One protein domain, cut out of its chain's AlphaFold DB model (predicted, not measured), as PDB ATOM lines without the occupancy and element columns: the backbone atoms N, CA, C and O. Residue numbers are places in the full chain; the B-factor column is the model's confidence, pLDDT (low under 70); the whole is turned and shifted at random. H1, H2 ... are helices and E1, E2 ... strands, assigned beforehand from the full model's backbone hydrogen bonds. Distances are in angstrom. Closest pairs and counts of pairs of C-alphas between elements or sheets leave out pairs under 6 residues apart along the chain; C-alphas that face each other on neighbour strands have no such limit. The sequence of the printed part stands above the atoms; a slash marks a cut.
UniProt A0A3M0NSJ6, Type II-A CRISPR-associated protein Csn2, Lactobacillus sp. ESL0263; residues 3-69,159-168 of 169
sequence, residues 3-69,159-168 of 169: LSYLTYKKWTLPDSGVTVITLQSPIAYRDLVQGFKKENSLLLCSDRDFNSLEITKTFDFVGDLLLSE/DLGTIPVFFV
ATOM      1  N   LEU A   3    -133.613  77.894  35.930       89.19
ATOM      2  CA  LEU A   3    -132.593  78.762  35.350       89.19
ATOM      3  C   LEU A   3    -131.420  78.866  36.326       89.19
ATOM      4  O   LEU A   3    -131.612  79.170  37.502       89.19
ATOM      5  N   SER A   4    -130.205  78.606  35.866       87.00
ATOM      6  CA  SER A   4    -128.999  78.615  36.696       87.00
ATOM      7  C   SER A   4    -127.955  79.548  36.102       87.00
ATOM      8  O   SER A   4    -127.619  79.431  34.927       87.00
ATOM      9  N   TYR A   5    -127.413  80.440  36.925       87.50
ATOM     10  CA  TYR A   5    -126.239  81.243  36.588       87.50
ATOM     11  C   TYR A   5    -125.030  80.658  37.319       87.50
ATOM     12  O   TYR A   5    -125.076  80.501  38.537       87.50
ATOM     13  N   LEU A   6    -123.976  80.287  36.584       79.44
ATOM     14  CA  LEU A   6    -122.872  79.452  37.091       79.44
ATOM     15  C   LEU A   6    -122.188  79.988  38.357       79.44
ATOM     16  O   LEU A   6    -121.659  79.203  39.140       79.44
ATOM     17  N   THR A   7    -122.198  81.301  38.578       71.44
ATOM     18  CA  THR A   7    -121.556  81.938  39.735       71.44
ATOM     19  C   THR A   7    -122.522  82.232  40.890       71.44
ATOM     20  O   THR A   7    -122.095  82.787  41.904       71.44
ATOM     21  N   TYR A   8    -123.813  81.878  40.784       71.25
ATOM     22  CA  TYR A   8    -124.832  82.251  41.772       71.25
ATOM     23  C   TYR A   8    -125.991  81.240  41.930       71.25
ATOM     24  O   TYR A   8    -125.945  80.091  41.496       71.25
ATOM     25  N   LYS A   9    -127.041  81.680  42.637       73.19
ATOM     26  CA  LYS A   9    -128.254  80.934  42.988       73.19
ATOM     27  C   LYS A   9    -129.052  80.494  41.750       73.19
ATOM     28  O   LYS A   9    -129.190  81.242  40.788       73.19
ATOM     29  N   LYS A  10    -129.644  79.298  41.831       84.19
ATOM     30  CA  LYS A  10    -130.615  78.783  40.855       84.19
ATOM     31  C   LYS A  10    -131.989  79.425  41.074       84.19
ATOM     32  O   LYS A  10    -132.429  79.560  42.219       84.19
ATOM     33  N   TRP A  11    -132.679  79.761  39.992       87.50
ATOM     34  CA  TRP A  11    -134.054  80.253  39.996       87.50
ATOM     35  C   TRP A  11    -134.999  79.168  39.484       87.50
ATOM     36  O   TRP A  11    -134.874  78.701  38.353       87.50
ATOM     37  N   THR A  12    -135.972  78.787  40.307       87.25
ATOM     38  CA  THR A  12    -137.076  77.931  39.865       87.25
ATOM     39  C   THR A  12    -138.155  78.822  39.268       87.25
ATOM     40  O   THR A  12    -138.799  79.584  39.985       87.25
ATOM     41  N   LEU A  13    -138.326  78.736  37.952       87.56
ATOM     42  CA  LEU A  13    -139.332  79.485  37.214       87.56
ATOM     43  C   LEU A  13    -140.680  78.743  37.297       87.56
ATOM     44  O   LEU A  13    -140.712  77.538  36.987       87.56
ATOM     45  N   PRO A  14    -141.763  79.425  37.729       85.50
ATOM     46  CA  PRO A  14    -143.110  78.866  37.733       85.50
ATOM     47  C   PRO A  14    -143.586  78.600  36.302       85.50
ATOM     48  O   PRO A  14    -143.080  79.190  35.348       85.50
ATOM     49  N   ASP A  15    -144.564  77.708  36.152       80.56
ATOM     50  CA  ASP A  15    -145.081  77.332  34.828       80.56
ATOM     51  C   ASP A  15    -145.987  78.421  34.225       80.56
ATOM     52  O   ASP A  15    -146.260  78.411  33.028       80.56
ATOM     53  N   SER A  16    -146.457  79.366  35.044       82.81
ATOM     54  CA  SER A  16    -147.298  80.481  34.619       82.81
ATOM     55  C   SER A  16    -146.994  81.761  35.398       82.81
ATOM     56  O   SER A  16    -146.454  81.738  36.507       82.81
ATOM     57  N   GLY A  17    -147.369  82.893  34.800       85.88
ATOM     58  CA  GLY A  17    -147.195  84.223  35.377       85.88
ATOM     59  C   GLY A  17    -145.890  84.908  34.973       85.88
ATOM     60  O   GLY A  17    -145.151  84.448  34.105       85.88
ATOM     61  N   VAL A  18    -145.634  86.055  35.600       87.88
ATOM     62  CA  VAL A  18    -144.449  86.883  35.346       87.88
ATOM     63  C   VAL A  18    -143.419  86.625  36.436       87.88
ATOM     64  O   VAL A  18    -143.734  86.714  37.622       87.88
ATOM     65  N   THR A  19    -142.179  86.341  36.040       90.44
ATOM     66  CA  THR A  19    -141.048  86.264  36.972       90.44
ATOM     67  C   THR A  19    -140.176  87.499  36.822       90.44
ATOM     68  O   THR A  19    -139.695  87.787  35.730       90.44
ATOM     69  N   VAL A  20    -139.944  88.205  37.927       89.50
ATOM     70  CA  VAL A  20    -139.042  89.359  37.976       89.50
ATOM     71  C   VAL A  20    -137.757  88.944  38.680       89.50
ATOM     72  O   VAL A  20    -137.785  88.521  39.836       89.50
ATOM     73  N   ILE A  21    -136.627  89.063  37.982       88.38
ATOM     74  CA  ILE A  21    -135.293  88.818  38.537       88.38
ATOM     75  C   ILE A  21    -134.616  90.171  38.725       88.38
ATOM     76  O   ILE A  21    -134.398  90.899  37.762       88.38
ATOM     77  N   THR A  22    -134.280  90.504  39.969       86.94
ATOM     78  CA  THR A  22    -133.559  91.733  40.303       86.94
ATOM     79  C   THR A  22    -132.081  91.436  40.531       86.94
ATOM     80  O   THR A  22    -131.712  90.440  41.157       86.94
ATOM     81  N   LEU A  23    -131.218  92.306  40.007       84.94
ATOM     82  CA  LEU A  23    -129.767  92.173  40.095       84.94
ATOM     83  C   LEU A  23    -129.195  93.452  40.688       84.94
ATOM     84  O   LEU A  23    -129.524  94.545  40.242       84.94
ATOM     85  N   GLN A  24    -128.316  93.311  41.677       85.88
ATOM     86  CA  GLN A  24    -127.590  94.449  42.253       85.88
ATOM     87  C   GLN A  24    -126.227  94.673  41.585       85.88
ATOM     88  O   GLN A  24    -125.650  95.748  41.704       85.88
ATOM     89  N   SER A  25    -125.696  93.660  40.892       88.12
ATOM     90  CA  SER A  25    -124.381  93.719  40.254       88.12
ATOM     91  C   SER A  25    -124.508  94.018  38.754       88.12
ATOM     92  O   SER A  25    -125.111  93.216  38.033       88.12
ATOM     93  N   PRO A  26    -123.874  95.094  38.251       87.94
ATOM     94  CA  PRO A  26    -123.812  95.386  36.817       87.94
ATOM     95  C   PRO A  26    -123.116  94.278  36.015       87.94
ATOM     96  O   PRO A  26    -123.445  94.033  34.857       87.94
ATOM     97  N   ILE A  27    -122.160  93.584  36.644       89.38
ATOM     98  CA  ILE A  27    -121.428  92.465  36.040       89.38
ATOM     99  C   ILE A  27    -122.389  91.301  35.792       89.38
ATOM    100  O   ILE A  27    -122.456  90.790  34.679       89.38
ATOM    101  N   ALA A  28    -123.191  90.943  36.800       87.31
ATOM    102  CA  ALA A  28    -124.188  89.884  36.668       87.31
ATOM    103  C   ALA A  28    -125.264  90.243  35.629       87.31
ATOM    104  O   ALA A  28    -125.685  89.381  34.865       87.31
ATOM    105  N   TYR A  29    -125.677  91.515  35.561       88.44
ATOM    106  CA  TYR A  29    -126.605  91.997  34.534       88.44
ATOM    107  C   TYR A  29    -126.056  91.771  33.123       88.44
ATOM    108  O   TYR A  29    -126.710  91.128  32.302       88.44
ATOM    109  N   ARG A  30    -124.828  92.233  32.858       88.44
ATOM    110  CA  ARG A  30    -124.156  92.023  31.570       88.44
ATOM    111  C   ARG A  30    -124.047  90.537  31.236       88.44
ATOM    112  O   ARG A  30    -124.360  90.143  30.116       88.44
ATOM    113  N   ASP A  31    -123.619  89.723  32.196       89.94
ATOM    114  CA  ASP A  31    -123.420  88.294  31.980       89.94
ATOM    115  C   ASP A  31    -124.740  87.578  31.659       89.94
ATOM    116  O   ASP A  31    -124.755  86.703  30.796       89.94
ATOM    117  N   LEU A  32    -125.857  87.968  32.286       89.31
ATOM    118  CA  LEU A  32    -127.175  87.431  31.942       89.31
ATOM    119  C   LEU A  32    -127.632  87.878  30.554       89.31
ATOM    120  O   LEU A  32    -128.080  87.033  29.784       89.31
ATOM    121  N   VAL A  33    -127.483  89.160  30.201       88.81
ATOM    122  CA  VAL A  33    -127.811  89.655  28.850       88.81
ATOM    123  C   VAL A  33    -127.049  88.854  27.792       88.81
ATOM    124  O   VAL A  33    -127.647  88.342  26.846       88.81
ATOM    125  N   GLN A  34    -125.740  88.687  27.976       88.69
ATOM    126  CA  GLN A  34    -124.894  87.894  27.083       88.69
ATOM    127  C   GLN A  34    -125.275  86.406  27.084       88.69
ATOM    128  O   GLN A  34    -125.241  85.763  26.036       88.69
ATOM    129  N   GLY A  35    -125.688  85.856  28.228       89.19
ATOM    130  CA  GLY A  35    -126.151  84.473  28.343       89.19
ATOM    131  C   GLY A  35    -127.434  84.213  27.555       89.19
ATOM    132  O   GLY A  35    -127.504  83.245  26.798       89.19
ATOM    133  N   PHE A  36    -128.426  85.105  27.642       88.44
ATOM    134  CA  PHE A  36    -129.649  85.000  26.835       88.44
ATOM    135  C   PHE A  36    -129.398  85.218  25.338       88.44
ATOM    136  O   PHE A  36    -130.075  84.607  24.515       88.44
ATOM    137  N   LYS A  37    -128.388  86.020  24.974       86.25
ATOM    138  CA  LYS A  37    -127.911  86.154  23.587       86.25
ATOM    139  C   LYS A  37    -127.033  84.990  23.109       86.25
ATOM    140  O   LYS A  37    -126.659  84.969  21.940       86.25
ATOM    141  N   LYS A  38    -126.702  84.025  23.980       85.25
ATOM    142  CA  LYS A  38    -125.763  82.916  23.706       85.25
ATOM    143  C   LYS A  38    -124.343  83.392  23.342       85.25
ATOM    144  O   LYS A  38    -123.581  82.672  22.704       85.25
ATOM    145  N   GLU A  39    -123.973  84.594  23.780       87.12
ATOM    146  CA  GLU A  39    -122.620  85.156  23.662       87.12
ATOM    147  C   GLU A  39    -121.693  84.641  24.777       87.12
ATOM    148  O   GLU A  39    -120.472  84.721  24.663       87.12
ATOM    149  N   ASN A  40    -122.263  84.081  25.849       85.94
ATOM    150  CA  ASN A  40    -121.531  83.352  26.880       85.94
ATOM    151  C   ASN A  40    -122.279  82.072  27.303       85.94
ATOM    152  O   ASN A  40    -123.454  81.883  26.990       85.94
ATOM    153  N   SER A  41    -121.585  81.193  28.026       84.62
ATOM    154  CA  SER A  41    -122.107  79.917  28.540       84.62
ATOM    155  C   SER A  41    -122.396  79.942  30.047       84.62
ATOM    156  O   SER A  41    -122.466  78.896  30.690       84.62
ATOM    157  N   LEU A  42    -122.549  81.133  30.635       87.00
ATOM    158  CA  LEU A  42    -122.744  81.291  32.080       87.00
ATOM    159  C   LEU A  42    -124.186  81.022  32.523       87.00
ATOM    160  O   LEU A  42    -124.428  80.807  33.712       87.00
ATOM    161  N   LEU A  43    -125.127  81.039  31.577       88.75
ATOM    162  CA  LEU A  43    -126.544  80.796  31.800       88.75
ATOM    163  C   LEU A  43    -126.932  79.401  31.307       88.75
ATOM    164  O   LEU A  43    -126.782  79.079  30.129       88.75
ATOM    165  N   LEU A  44    -127.462  78.586  32.211       88.94
ATOM    166  CA  LEU A  44    -127.942  77.238  31.932       88.94
ATOM    167  C   LEU A  44    -129.434  77.152  32.235       88.94
ATOM    168  O   LEU A  44    -129.901  77.680  33.244       88.94
ATOM    169  N   CYS A  45    -130.174  76.448  31.387       89.56
ATOM    170  CA  CYS A  45    -131.580  76.145  31.611       89.56
ATOM    171  C   CYS A  45    -131.780  74.634  31.636       89.56
ATOM    172  O   CYS A  45    -131.194  73.910  30.831       89.56
ATOM    173  N   SER A  46    -132.606  74.163  32.560       88.88
ATOM    174  CA  SER A  46    -133.050  72.778  32.606       88.88
ATOM    175  C   SER A  46    -134.539  72.684  32.915       88.88
ATOM    176  O   SER A  46    -135.150  73.605  33.474       88.88
ATOM    177  N   ASP A  47    -135.137  71.549  32.584       88.50
ATOM    178  CA  ASP A  47    -136.454  71.199  33.105       88.50
ATOM    179  C   ASP A  47    -136.377  70.804  34.599       88.50
ATOM    180  O   ASP A  47    -135.360  71.016  35.275       88.50
ATOM    181  N   ARG A  48    -137.489  70.302  35.151       86.19
ATOM    182  CA  ARG A  48    -137.560  69.864  36.558       86.19
ATOM    183  C   ARG A  48    -136.843  68.534  36.809       86.19
ATOM    184  O   ARG A  48    -136.479  68.276  37.951       86.19
ATOM    185  N   ASP A  49    -136.597  67.763  35.756       86.56
ATOM    186  CA  ASP A  49    -135.894  66.480  35.783       86.56
ATOM    187  C   ASP A  49    -134.394  66.642  35.471       86.56
ATOM    188  O   ASP A  49    -133.670  65.661  35.326       86.56
ATOM    189  N   PHE A  50    -133.908  67.890  35.419       81.62
ATOM    190  CA  PHE A  50    -132.529  68.277  35.106       81.62
ATOM    191  C   PHE A  50    -132.073  67.962  33.672       81.62
ATOM    192  O   PHE A  50    -130.871  67.998  33.394       81.62
ATOM    193  N   ASN A  51    -132.995  67.752  32.730       88.12
ATOM    194  CA  ASN A  51    -132.638  67.695  31.316       88.12
ATOM    195  C   ASN A  51    -132.299  69.100  30.815       88.12
ATOM    196  O   ASN A  51    -133.029  70.062  31.063       88.12
ATOM    197  N   SER A  52    -131.181  69.224  30.099       87.12
ATOM    198  CA  SER A  52    -130.710  70.507  29.574       87.12
ATOM    199  C   SER A  52    -131.658  71.048  28.503       87.12
ATOM    200  O   SER A  52    -131.955  70.367  27.524       87.12
ATOM    201  N   LEU A  53    -132.056  72.311  28.648       88.88
ATOM    202  CA  LEU A  53    -132.849  73.058  27.676       88.88
ATOM    203  C   LEU A  53    -131.973  74.107  26.989       88.88
ATOM    204  O   LEU A  53    -131.183  74.807  27.625       88.88
ATOM    205  N   GLU A  54    -132.099  74.220  25.669       87.25
ATOM    206  CA  GLU A  54    -131.345  75.206  24.901       87.25
ATOM    207  C   GLU A  54    -131.960  76.603  25.068       87.25
ATOM    208  O   GLU A  54    -133.092  76.838  24.649       87.25
ATOM    209  N   ILE A  55    -131.185  77.550  25.614       88.19
ATOM    210  CA  ILE A  55    -131.642  78.917  25.922       88.19
ATOM    211  C   ILE A  55    -132.347  79.577  24.733       88.19
ATOM    212  O   ILE A  55    -133.447  80.086  24.897       88.19
ATOM    213  N   THR A  56    -131.776  79.503  23.531       85.06
ATOM    214  CA  THR A  56    -132.327  80.147  22.324       85.06
ATOM    215  C   THR A  56    -133.599  79.495  21.786       85.06
ATOM    216  O   THR A  56    -134.273  80.087  20.953       85.06
ATOM    217  N   LYS A  57    -133.913  78.262  22.207       86.88
ATOM    218  CA  LYS A  57    -135.166  77.575  21.855       86.88
ATOM    219  C   LYS A  57    -136.234  77.721  22.928       86.88
ATOM    220  O   LYS A  57    -137.401  77.495  22.644       86.88
ATOM    221  N   THR A  58    -135.836  78.041  24.155       88.19
ATOM    222  CA  THR A  58    -136.746  78.181  25.295       88.19
ATOM    223  C   THR A  58    -137.125  79.634  25.547       88.19
ATOM    224  O   THR A  58    -138.266  79.920  25.899       88.19
ATOM    225  N   PHE A  59    -136.188  80.558  25.355       89.88
ATOM    226  CA  PHE A  59    -136.372  81.975  25.620       89.88
ATOM    227  C   PHE A  59    -136.247  82.785  24.339       89.88
ATOM    228  O   PHE A  59    -135.325  82.585  23.547       89.88
ATOM    229  N   ASP A  60    -137.151  83.742  24.182       88.75
ATOM    230  CA  ASP A  60    -137.052  84.765  23.160       88.75
ATOM    231  C   ASP A  60    -136.418  86.016  23.774       88.75
ATOM    232  O   ASP A  60    -137.027  86.718  24.587       88.75
ATOM    233  N   PHE A  61    -135.159  86.281  23.423       88.12
ATOM    234  CA  PHE A  61    -134.476  87.491  23.858       88.12
ATOM    235  C   PHE A  61    -135.057  88.695  23.115       88.12
ATOM    236  O   PHE A  61    -134.833  88.875  21.911       88.12
ATOM    237  N   VAL A  62    -135.802  89.515  23.855       84.25
ATOM    238  CA  VAL A  62    -136.392  90.763  23.365       84.25
ATOM    239  C   VAL A  62    -135.387  91.908  23.517       84.25
ATOM    240  O   VAL A  62    -135.178  92.676  22.584       84.25
ATOM    241  N   GLY A  63    -134.679  91.950  24.650       78.88
ATOM    242  CA  GLY A  63    -133.656  92.956  24.939       78.88
ATOM    243  C   GLY A  63    -134.207  94.206  25.625       78.88
ATOM    244  O   GLY A  63    -135.184  94.120  26.370       78.88
ATOM    245  N   ASP A  64    -133.524  95.335  25.417       75.44
ATOM    246  CA  ASP A  64    -133.896  96.641  25.970       75.44
ATOM    247  C   ASP A  64    -134.884  97.350  25.043       75.44
ATOM    248  O   ASP A  64    -134.524  97.759  23.938       75.44
ATOM    249  N   LEU A  65    -136.106  97.531  25.543       74.88
ATOM    250  CA  LEU A  65    -137.245  98.121  24.841       74.88
ATOM    251  C   LEU A  65    -136.978  99.521  24.274       74.88
ATOM    252  O   LEU A  65    -137.641  99.912  23.317       74.88
ATOM    253  N   LEU A  66    -136.043 100.278  24.854       68.69
ATOM    254  CA  LEU A  66    -135.711 101.634  24.412       68.69
ATOM    255  C   LEU A  66    -134.645 101.664  23.309       68.69
ATOM    256  O   LEU A  66    -134.531 102.662  22.603       68.69
ATOM    257  N   LEU A  67    -133.860 100.594  23.161       66.12
ATOM    258  CA  LEU A  67    -132.696 100.543  22.265       66.12
ATOM    259  C   LEU A  67    -132.870  99.578  21.087       66.12
ATOM    260  O   LEU A  67    -132.091  99.600  20.135       66.12
ATOM    261  N   SER A  68    -133.858  98.692  21.143       60.06
ATOM    262  CA  SER A  68    -133.984  97.579  20.208       60.06
ATOM    263  C   SER A  68    -134.901  97.896  19.020       60.06
ATOM    264  O   SER A  68    -136.085  97.555  19.020       60.06
ATOM    265  N   GLU A  69    -134.341  98.477  17.957       59.12
ATOM    266  CA  GLU A  69    -135.051  98.673  16.677       59.12
ATOM    267  C   GLU A  69    -135.429  97.345  15.979       59.12
ATOM    268  O   GLU A  69    -136.371  97.291  15.182       59.12
ATOM    269  N   ASP A 159    -148.728  81.120  19.403       79.56
ATOM    270  CA  ASP A 159    -148.131  80.024  20.177       79.56
ATOM    271  C   ASP A 159    -146.641  79.797  19.869       79.56
ATOM    272  O   ASP A 159    -146.203  78.746  19.403       79.56
ATOM    273  N   LEU A 160    -145.835  80.840  20.092       79.94
ATOM    274  CA  LEU A 160    -144.407  80.855  19.751       79.94
ATOM    275  C   LEU A 160    -143.556  79.839  20.545       79.94
ATOM    276  O   LEU A 160    -142.356  79.738  20.288       79.94
ATOM    277  N   GLY A 161    -144.135  79.120  21.518       82.06
ATOM    278  CA  GLY A 161    -143.473  78.068  22.308       82.06
ATOM    279  C   GLY A 161    -142.258  78.528  23.126       82.06
ATOM    280  O   GLY A 161    -141.544  77.706  23.697       82.06
ATOM    281  N   THR A 162    -142.012  79.835  23.171       89.06
ATOM    282  CA  THR A 162    -140.858  80.491  23.786       89.06
ATOM    283  C   THR A 162    -141.328  81.500  24.823       89.06
ATOM    284  O   THR A 162    -142.453  81.998  24.775       89.06
ATOM    285  N   ILE A 163    -140.463  81.792  25.790       89.62
ATOM    286  CA  ILE A 163    -140.750  82.738  26.866       89.62
ATOM    287  C   ILE A 163    -140.033  84.057  26.554       89.62
ATOM    288  O   ILE A 163    -138.799  84.059  26.511       89.62
ATOM    289  N   PRO A 164    -140.755  85.176  26.352       90.56
ATOM    290  CA  PRO A 164    -140.123  86.458  26.077       90.56
ATOM    291  C   PRO A 164    -139.382  86.979  27.312       90.56
ATOM    292  O   PRO A 164    -139.923  87.002  28.419       90.56
ATOM    293  N   VAL A 165    -138.140  87.421  27.111       89.75
ATOM    294  CA  VAL A 165    -137.268  87.972  28.154       89.75
ATOM    295  C   VAL A 165    -136.961  89.428  27.844       89.75
ATOM    296  O   VAL A 165    -136.328  89.747  26.832       89.75
ATOM    297  N   PHE A 166    -137.385  90.300  28.754       89.44
ATOM    298  CA  PHE A 166    -137.184  91.741  28.686       89.44
ATOM    299  C   PHE A 166    -136.110  92.166  29.681       89.44
ATOM    300  O   PHE A 166    -136.067  91.667  30.808       89.44
ATOM    301  N   PHE A 167    -135.278  93.118  29.273       84.38
ATOM    302  CA  PHE A 167    -134.323  93.780  30.148       84.38
ATOM    303  C   PHE A 167    -134.732  95.241  30.297       84.38
ATOM    304  O   PHE A 167    -134.978  95.924  29.306       84.38
ATOM    305  N   VAL A 168    -134.847  95.694  31.541       75.81
ATOM    306  CA  VAL A 168    -135.199  97.073  31.885       75.81
ATOM    307  C   VAL A 168    -134.063  97.604  32.747       75.81
ATOM    308  O   VAL A 168    -133.750  96.994  33.773       75.81
TER     309      VAL A 168
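Overview. This is residues 3 to 69 and 159 to 168 of the 169 residues of the protein "Type II-A CRISPR-associated protein Csn2" of Lactobacillus sp. ESL0263 (UniProt A0A3M0NSJ6). Two small sheets, E2 E1 E3 and E4 E5, share one main helix, H1, which packs on E3 and E1 of the first and on E4 and E5 of the second. The short helix H2 runs directly into E4, and a long unnamed stretch, residues 13 to 25, leads from E2 to H1. The printed part has 77 residues, with two named helices and five named strands in the order E1 E2 H1 E3 H2 E4 E5; under half of the residues are in these elements, and the class is mixed, helices and strands. The order E2, E1, E3 is antiparallel, and E4 and E5 are parallel. The whole is compact and rounded, with a radius of gyration of the C-alphas of 12.4 A and spans of 36 by 33 by 23 A.

Along the chain. E1, residues 3 to 5, begins at C-alpha 3 (-132.593, 78.762, 35.350) and is the inner strand of its sheet. Its edge strands are E2, residues 10 to 12, and E3, residues 43 to 46, 10.4 A long. H1, residues 26 to 36, is 15.5 A long and begins at C-alpha 26 (-123.812, 95.386, 36.817). H2 is residues 55 to 58. E4, residues 59 to 64, is 14.9 A long, and E5, residues 163 to 167, is 13.2 A long and ends at C-alpha 167 (-134.323, 93.780, 30.148).

Arrangement. E1 and E2 form a hairpin, with N 3 and O 11 2.8 A apart, within hydrogen-bond range. E1 and E3 are antiparallel at 150 degrees, with N 4 and O 44 within range at 2.8 A. Residues 45 to 46 of E3 also pair, antiparallel, with residues 52 to 53. E2, H1 and E3 make a split strand-helix-strand unit, two strands running the same way with E1 between them, and its crossover is right-handed. H1 is on this sheet, making two layers, a helix on one face of a sheet; the closest C-alphas of H1 and E3, those of Gly 35 and Leu 43, are 5.1 A apart. H2 only grazes the sheet, with residues 55 to 58. The closest C-alphas of H1 and E4, those of Phe 36 and Phe 61, are 6.2 A apart. E4 and E5 are parallel at 22 degrees, with N 165 and O 60 within range at 2.8 A. E1 and E4 are apart, as are E3 and E5. Every O i to N i+4 pair of H1 is within hydrogen-bond range; H2 is too short for such a pair.

Size, cuts and confidence. The two C-alphas farthest apart, those of Asp 49 and Glu 69, are 37.4 A apart. Residues 70 to 158 are not printed, and C-alphas 69 and 159 are 23.0 A apart across the cut. The link E2 to H1, 13 residues, is long. The mean pLDDT of the printed part is 84.6, and residues 66 to 69 are under 70.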